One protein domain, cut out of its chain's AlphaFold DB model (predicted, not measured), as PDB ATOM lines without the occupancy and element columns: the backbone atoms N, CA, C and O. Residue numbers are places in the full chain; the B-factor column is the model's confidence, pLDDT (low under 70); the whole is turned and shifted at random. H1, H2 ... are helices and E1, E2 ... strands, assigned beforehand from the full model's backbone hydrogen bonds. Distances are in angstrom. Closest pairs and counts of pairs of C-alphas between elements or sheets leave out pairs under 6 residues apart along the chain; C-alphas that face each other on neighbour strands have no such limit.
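AT A GLANCE: This is residues 24 to 87 of the 171 residues of an uncharacterized protein of Halonotius roseus (UniProt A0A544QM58). A strongly twisted sheet of five strands forms one layer, and a single helix, H1, packs over one of its faces; the other face has no named helix. Between the hairpin partners E2 and E3, residues 37 to 45 make a loop at one end of the sheet. The printed part has 64 residues, with five named strands and one named helix in the order E1, E2, E3, H1, E4, E5 along the chain. The sheet is mixed, its order is E3, E2, E1, E4, E5, and the class is mixed, helices and strands. The whole is compact and rounded, with a radius of gyration of the C-alphas of 10.6 A and spans of 28 by 24 by 21 A.

HOW THE PARTS SIT: In the sheet, E1, residues 24 to 28, and E4, residues 71 to 77, are parallel neighbours at 25 degrees, with N 25 and O 73 within hydrogen-bond range at 2.9 A. On the other side of E1 is E2, residues 31 to 36, antiparallel to it at 147 degrees, with N 24 and O 35 at 2.8 A. E3, residues 46 to 50, is an edge strand, antiparallel to E2 at 161 degrees, with N 34 and O 48 at 2.9 A. E1, E2 and E3 form a meander, each strand the antiparallel neighbour of the one before. E5, residues 80 to 86, is the other edge strand and forms a hairpin with E4, antiparallel at 161 degrees, with N 72 and O 85 at 2.8 A. E3 and E5 are apart. H1, residues 53 to 66, is on the sheet, giving two layers, a helix on one face of a sheet. Its closest C-alphas to E2 are those of Ala 56 and Cys 34, 5.7 A apart, and to E4 those of Leu 64 and Cys 71, 6.7 A apart. H1 and E5 are near each other. E3, H1 and E4 form a split strand-helix-strand unit, two strands running the same way with E2 and E1 between them in the sheet; its crossover is right-handed. In H1 every O i to N i+4 pair is within hydrogen-bond range.

IN THESE COORDINATES: E1 begins at C-alpha 24, (18.885, -22.231, -46.996), and is 12.1 A long. E2 measures 16.6 A, E3 11.5 A and E4 17.9 A from first to last C-alpha. H1 measures 19.9 A, from C-alpha 53 at (22.094, -18.667, -57.535) to C-alpha 66. E5 is 17.3 A long and ends at C-alpha 86, (10.784, -30.357, -50.084).

THE WHOLE: The two C-alphas farthest apart are those of Glu 29 and Arg 68, 28.7 A. The printed part has no cut. No link is long; that from E2 to E3, with 9 residues, is short, and the other links are tight. The mean pLDDT of the printed part is 92.3, and no printed residue is under 70.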
ATOM      1  N   GLU A  24      19.225 -23.523 -46.410       94.69
ATOM      2  CA  GLU A  24      18.885 -22.231 -46.996       94.69
ATOM      3  C   GLU A  24      19.870 -21.847 -48.101       94.69
ATOM      4  O   GLU A  24      21.080 -22.053 -47.978       94.69
ATOM      5  N   VAL A  25      19.325 -21.261 -49.165       96.94
ATOM      6  CA  VAL A  25      20.068 -20.597 -50.236       96.94
ATOM      7  C   VAL A  25      19.695 -19.123 -50.208       96.94
ATOM      8  O   VAL A  25      18.533 -18.773 -50.421       96.94
ATOM      9  N   ILE A  26      20.671 -18.267 -49.915       94.56
ATOM     10  CA  ILE A  26      20.471 -16.828 -49.711       94.56
ATOM     11  C   ILE A  26      21.605 -16.028 -50.353       94.56
ATOM     12  O   ILE A  26      22.746 -16.486 -50.415       94.56
ATOM     13  N   GLU A  27      21.268 -14.846 -50.861       95.00
ATOM     14  CA  GLU A  27      22.229 -13.893 -51.416       95.00
ATOM     15  C   GLU A  27      23.024 -13.201 -50.302       95.00
ATOM     16  O   GLU A  27      22.480 -12.858 -49.253       95.00
ATOM     17  N   ILE A  28      24.316 -13.015 -50.536       92.44
ATOM     18  CA  ILE A  28      25.270 -12.287 -49.699       92.44
ATOM     19  C   ILE A  28      26.106 -11.370 -50.599       92.44
ATOM     20  O   ILE A  28      26.091 -11.507 -51.820       92.44
ATOM     21  N   GLU A  29      26.894 -10.468 -50.014       91.50
ATOM     22  CA  GLU A  29      27.752  -9.547 -50.781       91.50
ATOM     23  C   GLU A  29      28.680 -10.260 -51.784       91.50
ATOM     24  O   GLU A  29      28.969  -9.725 -52.850       91.50
ATOM     25  N   GLN A  30      29.142 -11.470 -51.453       90.75
ATOM     26  CA  GLN A  30      30.062 -12.266 -52.270       90.75
ATOM     27  C   GLN A  30      29.358 -13.276 -53.201       90.75
ATOM     28  O   GLN A  30      30.028 -14.153 -53.737       90.75
ATOM     29  N   GLY A  31      28.033 -13.202 -53.377       95.75
ATOM     30  CA  GLY A  31      27.267 -14.119 -54.231       95.75
ATOM     31  C   GLY A  31      26.156 -14.843 -53.472       95.75
ATOM     32  O   GLY A  31      25.325 -14.221 -52.823       95.75
ATOM     33  N   TYR A  32      26.112 -16.170 -53.553       97.56
ATOM     34  CA  TYR A  32      25.073 -17.004 -52.952       97.56
ATOM     35  C   TYR A  32      25.674 -18.047 -52.022       97.56
ATOM     36  O   TYR A  32      26.573 -18.798 -52.401       97.56
ATOM     37  N   VAL A  33      25.139 -18.141 -50.807       96.81
ATOM     38  CA  VAL A  33      25.556 -19.144 -49.824       96.81
ATOM     39  C   VAL A  33      24.505 -20.241 -49.697       96.81
ATOM     40  O   VAL A  33      23.313 -19.961 -49.582       96.81
ATOM     41  N   CYS A  34      24.965 -21.490 -49.692       97.50
ATOM     42  CA  CYS A  34      24.192 -22.666 -49.307       97.50
ATOM     43  C   CYS A  34      24.634 -23.088 -47.900       97.50
ATOM     44  O   CYS A  34      25.807 -23.415 -47.680       97.50
ATOM     45  N   ARG A  35      23.719 -23.043 -46.927       95.94
ATOM     46  CA  ARG A  35      24.026 -23.334 -45.517       95.94
ATOM     47  C   ARG A  35      22.852 -23.944 -44.766       95.94
ATOM     48  O   ARG A  35      21.736 -24.000 -45.265       95.94
ATOM     49  N   GLU A  36      23.108 -24.404 -43.551       94.88
ATOM     50  CA  GLU A  36      22.065 -24.866 -42.639       94.88
ATOM     51  C   GLU A  36      21.177 -23.695 -42.184       94.88
ATOM     52  O   GLU A  36      21.683 -22.686 -41.695       94.88
ATOM     53  N   PHE A  37      19.855 -23.830 -42.274       90.81
ATOM     54  CA  PHE A  37      18.943 -22.831 -41.732       90.81
ATOM     55  C   PHE A  37      19.009 -22.812 -40.197       90.81
ATOM     56  O   PHE A  37      18.792 -23.825 -39.525       90.81
ATOM     57  N   ARG A  38      19.294 -21.636 -39.630       86.69
ATOM     58  CA  ARG A  38      19.324 -21.372 -38.185       86.69
ATOM     59  C   ARG A  38      18.787 -19.973 -37.896       86.69
ATOM     60  O   ARG A  38      19.122 -19.038 -38.619       86.69
ATOM     61  N   HIS A  39      18.089 -19.820 -36.763       79.62
ATOM     62  CA  HIS A  39      17.681 -18.497 -36.264       79.62
ATOM     63  C   HIS A  39      18.852 -17.560 -36.000       79.62
ATOM     64  O   HIS A  39      18.774 -16.367 -36.268       79.62
ATOM     65  N   ASN A  40      19.966 -18.101 -35.505       81.94
ATOM     66  CA  ASN A  40      21.226 -17.373 -35.490       81.94
ATOM     67  C   ASN A  40      22.104 -17.879 -36.650       81.94
ATOM     68  O   ASN A  40      22.662 -18.976 -36.528       81.94
ATOM     69  N   PRO A  41      22.264 -17.099 -37.736       82.81
ATOM     70  CA  PRO A  41      23.023 -17.515 -38.914       82.81
ATOM     71  C   PRO A  41      24.517 -17.696 -38.647       82.81
ATOM     72  O   PRO A  41      25.172 -18.438 -39.367       82.81
ATOM     73  N   GLU A  42      25.069 -17.073 -37.604       85.81
ATOM     74  CA  GLU A  42      26.479 -17.248 -37.222       85.81
ATOM     75  C   GLU A  42      26.771 -18.669 -36.726       85.81
ATOM     76  O   GLU A  42      27.914 -19.119 -36.729       85.81
ATOM     77  N   LYS A  43      25.732 -19.393 -36.295       88.31
ATOM     78  CA  LYS A  43      25.824 -20.797 -35.873       88.31
ATOM     79  C   LYS A  43      25.531 -21.777 -37.006       88.31
ATOM     80  O   LYS A  43      25.563 -22.984 -36.771       88.31
ATOM     81  N   ALA A  44      25.184 -21.283 -38.192       91.19
ATOM     82  CA  ALA A  44      24.873 -22.127 -39.331       91.19
ATOM     83  C   ALA A  44      26.147 -22.736 -39.914       91.19
ATOM     84  O   ALA A  44      27.128 -22.038 -40.179       91.19
ATOM     85  N   ALA A  45      26.110 -24.038 -40.181       93.94
ATOM     86  CA  ALA A  45      27.135 -24.673 -40.991       93.94
ATOM     87  C   ALA A  45      27.005 -24.185 -42.440       93.94
ATOM     88  O   ALA A  45      25.978 -24.413 -43.079       93.94
ATOM     89  N   VAL A  46      28.041 -23.522 -42.954       96.69
ATOM     90  CA  VAL A  46      28.134 -23.156 -44.372       96.69
ATOM     91  C   VAL A  46      28.593 -24.375 -45.158       96.69
ATOM     92  O   VAL A  46      29.646 -24.939 -44.868       96.69
ATOM     93  N   PHE A  47      27.801 -24.787 -46.146       96.62
ATOM     94  CA  PHE A  47      28.132 -25.926 -46.997       96.62
ATOM     95  C   PHE A  47      28.947 -25.491 -48.211       96.62
ATOM     96  O   PHE A  47      29.907 -26.161 -48.575       96.62
ATOM     97  N   SER A  48      28.564 -24.378 -48.844       97.44
ATOM     98  CA  SER A  48      29.266 -23.832 -50.008       97.44
ATOM     99  C   SER A  48      28.872 -22.380 -50.295       97.44
ATOM    100  O   SER A  48      27.839 -21.900 -49.825       97.44
ATOM    101  N   VAL A  49      29.708 -21.693 -51.074       97.75
ATOM    102  CA  VAL A  49      29.477 -20.340 -51.595       97.75
ATOM    103  C   VAL A  49      29.706 -20.377 -53.103       97.75
ATOM    104  O   VAL A  49      30.659 -21.013 -53.550       97.75
ATOM    105  N   HIS A  50      28.829 -19.728 -53.864       97.88
ATOM    106  CA  HIS A  50      28.834 -19.724 -55.328       97.88
ATOM    107  C   HIS A  50      28.517 -18.333 -55.862       97.88
ATOM    108  O   HIS A  50      27.720 -17.611 -55.267       97.88
ATOM    109  N   ASP A  51      29.047 -17.987 -57.029       97.25
ATOM    110  CA  ASP A  51      28.786 -16.681 -57.645       97.25
ATOM    111  C   ASP A  51      27.347 -16.580 -58.176       97.25
ATOM    112  O   ASP A  51      26.760 -15.499 -58.243       97.25
ATOM    113  N   ARG A  52      26.750 -17.716 -58.565       96.94
ATOM    114  CA  ARG A  52      25.428 -17.770 -59.201       96.94
ATOM    115  C   ARG A  52      24.431 -18.553 -58.361       96.94
ATOM    116  O   ARG A  52      24.692 -19.673 -57.931       96.94
ATOM    117  N   ARG A  53      23.206 -18.023 -58.257       95.69
ATOM    118  CA  ARG A  53      22.094 -18.667 -57.535       95.69
ATOM    119  C   ARG A  53      21.849 -20.106 -57.989       95.69
ATOM    120  O   ARG A  53      21.603 -20.974 -57.164       95.69
ATOM    121  N   MET A  54      21.917 -20.355 -59.297       96.88
ATOM    122  CA  MET A  54      21.670 -21.680 -59.874       96.88
ATOM    123  C   MET A  54      22.673 -22.731 -59.375       96.88
ATOM    124  O   MET A  54      22.275 -23.860 -59.111       96.88
ATOM    125  N   GLU A  55      23.940 -22.357 -59.195       98.19
ATOM    126  CA  GLU A  55      24.991 -23.252 -58.693       98.19
ATOM    127  C   GLU A  55      24.784 -23.550 -57.202       98.19
ATOM    128  O   GLU A  55      24.825 -24.708 -56.790       98.19
ATOM    129  N   ALA A  56      24.430 -22.530 -56.411       97.88
ATOM    130  CA  ALA A  56      24.063 -22.717 -55.009       97.88
ATOM    131  C   ALA A  56      22.816 -23.603 -54.838       97.88
ATOM    132  O   ALA A  56      22.783 -24.446 -53.942       97.88
ATOM    133  N   MET A  57      21.814 -23.454 -55.712       97.81
ATOM    134  CA  MET A  57      20.622 -24.308 -55.728       97.81
ATOM    135  C   MET A  57      20.950 -25.753 -56.119       97.81
ATOM    136  O   MET A  57      20.419 -26.671 -55.500       97.81
ATOM    137  N   ALA A  58      21.835 -25.969 -57.096       97.75
ATOM    138  CA  ALA A  58      22.291 -27.310 -57.464       97.75
ATOM    139  C   ALA A  58      23.015 -27.987 -56.289       97.75
ATOM    140  O   ALA A  58      22.650 -29.092 -55.897       97.75
ATOM    141  N   ALA A  59      23.940 -27.276 -55.637       97.69
ATOM    142  CA  ALA A  59      24.630 -27.774 -54.448       97.69
ATOM    143  C   ALA A  59      23.667 -28.063 -53.278       97.69
ATOM    144  O   ALA A  59      23.842 -29.043 -52.552       97.69
ATOM    145  N   ALA A  60      22.639 -27.227 -53.089       97.50
ATOM    146  CA  ALA A  60      21.594 -27.470 -52.098       97.50
ATOM    147  C   ALA A  60      20.773 -28.725 -52.423       97.50
ATOM    148  O   ALA A  60      20.500 -29.501 -51.515       97.50
ATOM    149  N   SER A  61      20.431 -28.956 -53.696       96.75
ATOM    150  CA  SER A  61      19.719 -30.158 -54.149       96.75
ATOM    151  C   SER A  61      20.528 -31.431 -53.896       96.75
ATOM    152  O   SER A  61      20.002 -32.387 -53.331       96.75
ATOM    153  N   ASP A  62      21.819 -31.436 -54.240       96.25
ATOM    154  CA  ASP A  62      22.698 -32.586 -53.988       96.25
ATOM    155  C   ASP A  62      22.775 -32.901 -52.488       96.25
ATOM    156  O   ASP A  62      22.727 -34.060 -52.064       96.25
ATOM    157  N   ARG A  63      22.853 -31.854 -51.659       95.06
ATOM    158  CA  ARG A  63      22.910 -31.985 -50.203       95.06
ATOM    159  C   ARG A  63      21.579 -32.418 -49.596       95.06
ATOM    160  O   ARG A  63      21.582 -33.206 -48.651       95.06
ATOM    161  N   LEU A  64      20.467 -31.909 -50.122       94.62
ATOM    162  CA  LEU A  64      19.113 -32.242 -49.688       94.62
ATOM    163  C   LEU A  64      18.912 -33.758 -49.702       94.62
ATOM    164  O   LEU A  64      18.428 -34.310 -48.713       94.62
ATOM    165  N   GLU A  65      19.358 -34.413 -50.773       90.81
ATOM    166  CA  GLU A  65      19.269 -35.861 -50.946       90.81
ATOM    167  C   GLU A  65      20.343 -36.624 -50.167       90.81
ATOM    168  O   GLU A  65      20.022 -37.537 -49.403       90.81
ATOM    169  N   ALA A  66      21.616 -36.237 -50.302       92.00
ATOM    170  CA  ALA A  66      22.730 -36.973 -49.701       92.00
ATOM    171  C   ALA A  66      22.647 -37.039 -48.167       92.00
ATOM    172  O   ALA A  66      22.890 -38.086 -47.564       92.00
ATOM    173  N   ASP A  67      22.266 -35.927 -47.537       91.94
ATOM    174  CA  ASP A  67      22.196 -35.797 -46.079       91.94
ATOM    175  C   ASP A  67      20.766 -35.943 -45.534       91.94
ATOM    176  O   ASP A  67      20.570 -35.915 -44.311       91.94
ATOM    177  N   ARG A  68      19.779 -36.121 -46.426       92.00
ATOM    178  CA  ARG A  68      18.348 -36.239 -46.110       92.00
ATOM    179  C   ARG A  68      17.846 -35.060 -45.271       92.00
ATOM    180  O   ARG A  68      17.253 -35.246 -44.205       92.00
ATOM    181  N   HIS A  69      18.128 -33.838 -45.722       94.12
ATOM    182  CA  HIS A  69      17.521 -32.642 -45.134       94.12
ATOM    183  C   HIS A  69      16.025 -32.588 -45.491       94.12
ATOM    184  O   HIS A  69      15.631 -33.106 -46.534       94.12
ATOM    185  N   PRO A  70      15.175 -31.960 -44.661       93.31
ATOM    186  CA  PRO A  70      13.737 -31.956 -44.910       93.31
ATOM    187  C   PRO A  70      13.342 -31.096 -46.115       93.31
ATOM    188  O   PRO A  70      12.489 -31.483 -46.909       93.31
ATOM    189  N   CYS A  71      13.965 -29.928 -46.277       93.75
ATOM    190  CA  CYS A  71      13.700 -29.024 -47.389       93.75
ATOM    191  C   CYS A  71      14.837 -28.019 -47.596       93.75
ATOM    192  O   CYS A  71      15.692 -27.836 -46.726       93.75
ATOM    193  N   THR A  72      14.807 -27.351 -48.748       95.06
ATOM    194  CA  THR A  72      15.614 -26.174 -49.074       95.06
ATOM    195  C   THR A  72      14.724 -24.938 -49.143       95.06
ATOM    196  O   THR A  72      13.736 -24.923 -49.874       95.06
ATOM    197  N   LEU A  73      15.096 -23.888 -48.416       92.56
ATOM    198  CA  LEU A  73      14.497 -22.557 -48.460       92.56
ATOM    199  C   LEU A  73      15.288 -21.690 -49.449       92.56
ATOM    200  O   LEU A  73      16.465 -21.409 -49.215       92.56
ATOM    201  N   ARG A  74      14.661 -21.241 -50.539       92.94
ATOM    202  CA  ARG A  74      15.249 -20.246 -51.446       92.94
ATOM    203  C   ARG A  74      14.796 -18.860 -51.020       92.94
ATOM    204  O   ARG A  74      13.624 -18.517 -51.163       92.94
ATOM    205  N   TRP A  75      15.727 -18.053 -50.541       90.81
ATOM    206  CA  TRP A  75      15.456 -16.683 -50.134       90.81
ATOM    207  C   TRP A  75      15.554 -15.739 -51.329       90.81
ATOM    208  O   TRP A  75      16.526 -15.771 -52.084       90.81
ATOM    209  N   ASP A  76      14.543 -14.889 -51.490       86.19
ATOM    210  CA  ASP A  76      14.575 -13.797 -52.467       86.19
ATOM    211  C   ASP A  76      15.099 -12.496 -51.834       86.19
ATOM    212  O   ASP A  76      15.561 -11.611 -52.550       86.19
ATOM    213  N   SER A  77      15.088 -12.398 -50.499       83.00
ATOM    214  CA  SER A  77      15.754 -11.349 -49.712       83.00
ATOM    215  C   SER A  77      16.110 -11.863 -48.313       83.00
ATOM    216  O   SER A  77      15.721 -12.966 -47.944       83.00
ATOM    217  N   GLU A  78      16.773 -11.055 -47.480       81.19
ATOM    218  CA  GLU A  78      17.119 -11.431 -46.095       81.19
ATOM    219  C   GLU A  78      15.927 -11.782 -45.191       81.19
ATOM    220  O   GLU A  78      16.111 -12.378 -44.131       81.19
ATOM    221  N   SER A  79      14.708 -11.402 -45.581       77.56
ATOM    222  CA  SER A  79      13.495 -11.595 -44.773       77.56
ATOM    223  C   SER A  79      12.339 -12.257 -45.526       77.56
ATOM    224  O   SER A  79      11.252 -12.397 -44.963       77.56
ATOM    225  N   SER A  80      12.569 -12.679 -46.774       79.75
ATOM    226  CA  SER A  80      11.542 -13.272 -47.631       79.75
ATOM    227  C   SER A  80      12.017 -14.576 -48.264       79.75
ATOM    228  O   SER A  80      12.990 -14.594 -49.029       79.75
ATOM    229  N   VAL A  81      11.302 -15.661 -47.966       84.88
ATOM    230  CA  VAL A  81      11.459 -16.953 -48.639       84.88
ATOM    231  C   VAL A  81      10.606 -16.931 -49.901       84.88
ATOM    232  O   VAL A  81       9.385 -16.811 -49.829       84.88
ATOM    233  N   GLY A  82      11.258 -17.046 -51.053       83.44
ATOM    234  CA  GLY A  82      10.600 -17.066 -52.353       83.44
ATOM    235  C   GLY A  82      10.030 -18.429 -52.725       83.44
ATOM    236  O   GLY A  82       8.996 -18.503 -53.382       83.44
ATOM    237  N   ASP A  83      10.712 -19.510 -52.338       88.50
ATOM    238  CA  ASP A  83      10.282 -20.872 -52.657       88.50
ATOM    239  C   ASP A  83      10.834 -21.894 -51.653       88.50
ATOM    240  O   ASP A  83      11.868 -21.661 -51.015       88.50
ATOM    241  N   ILE A  84      10.150 -23.031 -51.520       90.62
ATOM    242  CA  ILE A  84      10.531 -24.133 -50.631       90.62
ATOM    243  C   ILE A  84      10.517 -25.447 -51.410       90.62
ATOM    244  O   ILE A  84       9.463 -25.938 -51.813       90.62
ATOM    245  N   TYR A  85      11.689 -26.063 -51.532       92.38
ATOM    246  CA  TYR A  85      11.878 -27.349 -52.197       92.38
ATOM    247  C   TYR A  85      11.939 -28.455 -51.144       92.38
ATOM    248  O   TYR A  85      12.911 -28.552 -50.397       92.38
ATOM    249  N   TRP A  86      10.881 -29.253 -51.041       92.50
ATOM    250  CA  TRP A  86      10.784 -30.357 -50.084       92.50
ATOM    251  C   TRP A  86      11.518 -31.600 -50.583       92.50
ATOM    252  O   TRP A  86      11.447 -31.914 -51.766       92.50
ATOM    253  N   ASN A  87      12.186 -32.313 -49.675       92.56
ATOM    254  CA  ASN A  87      12.645 -33.672 -49.940       92.56
ATOM    255  C   ASN A  87      11.439 -34.622 -49.872       92.56
ATOM    256  O   ASN A  87      10.644 -34.544 -48.929       92.56
TER     257      ASN A  87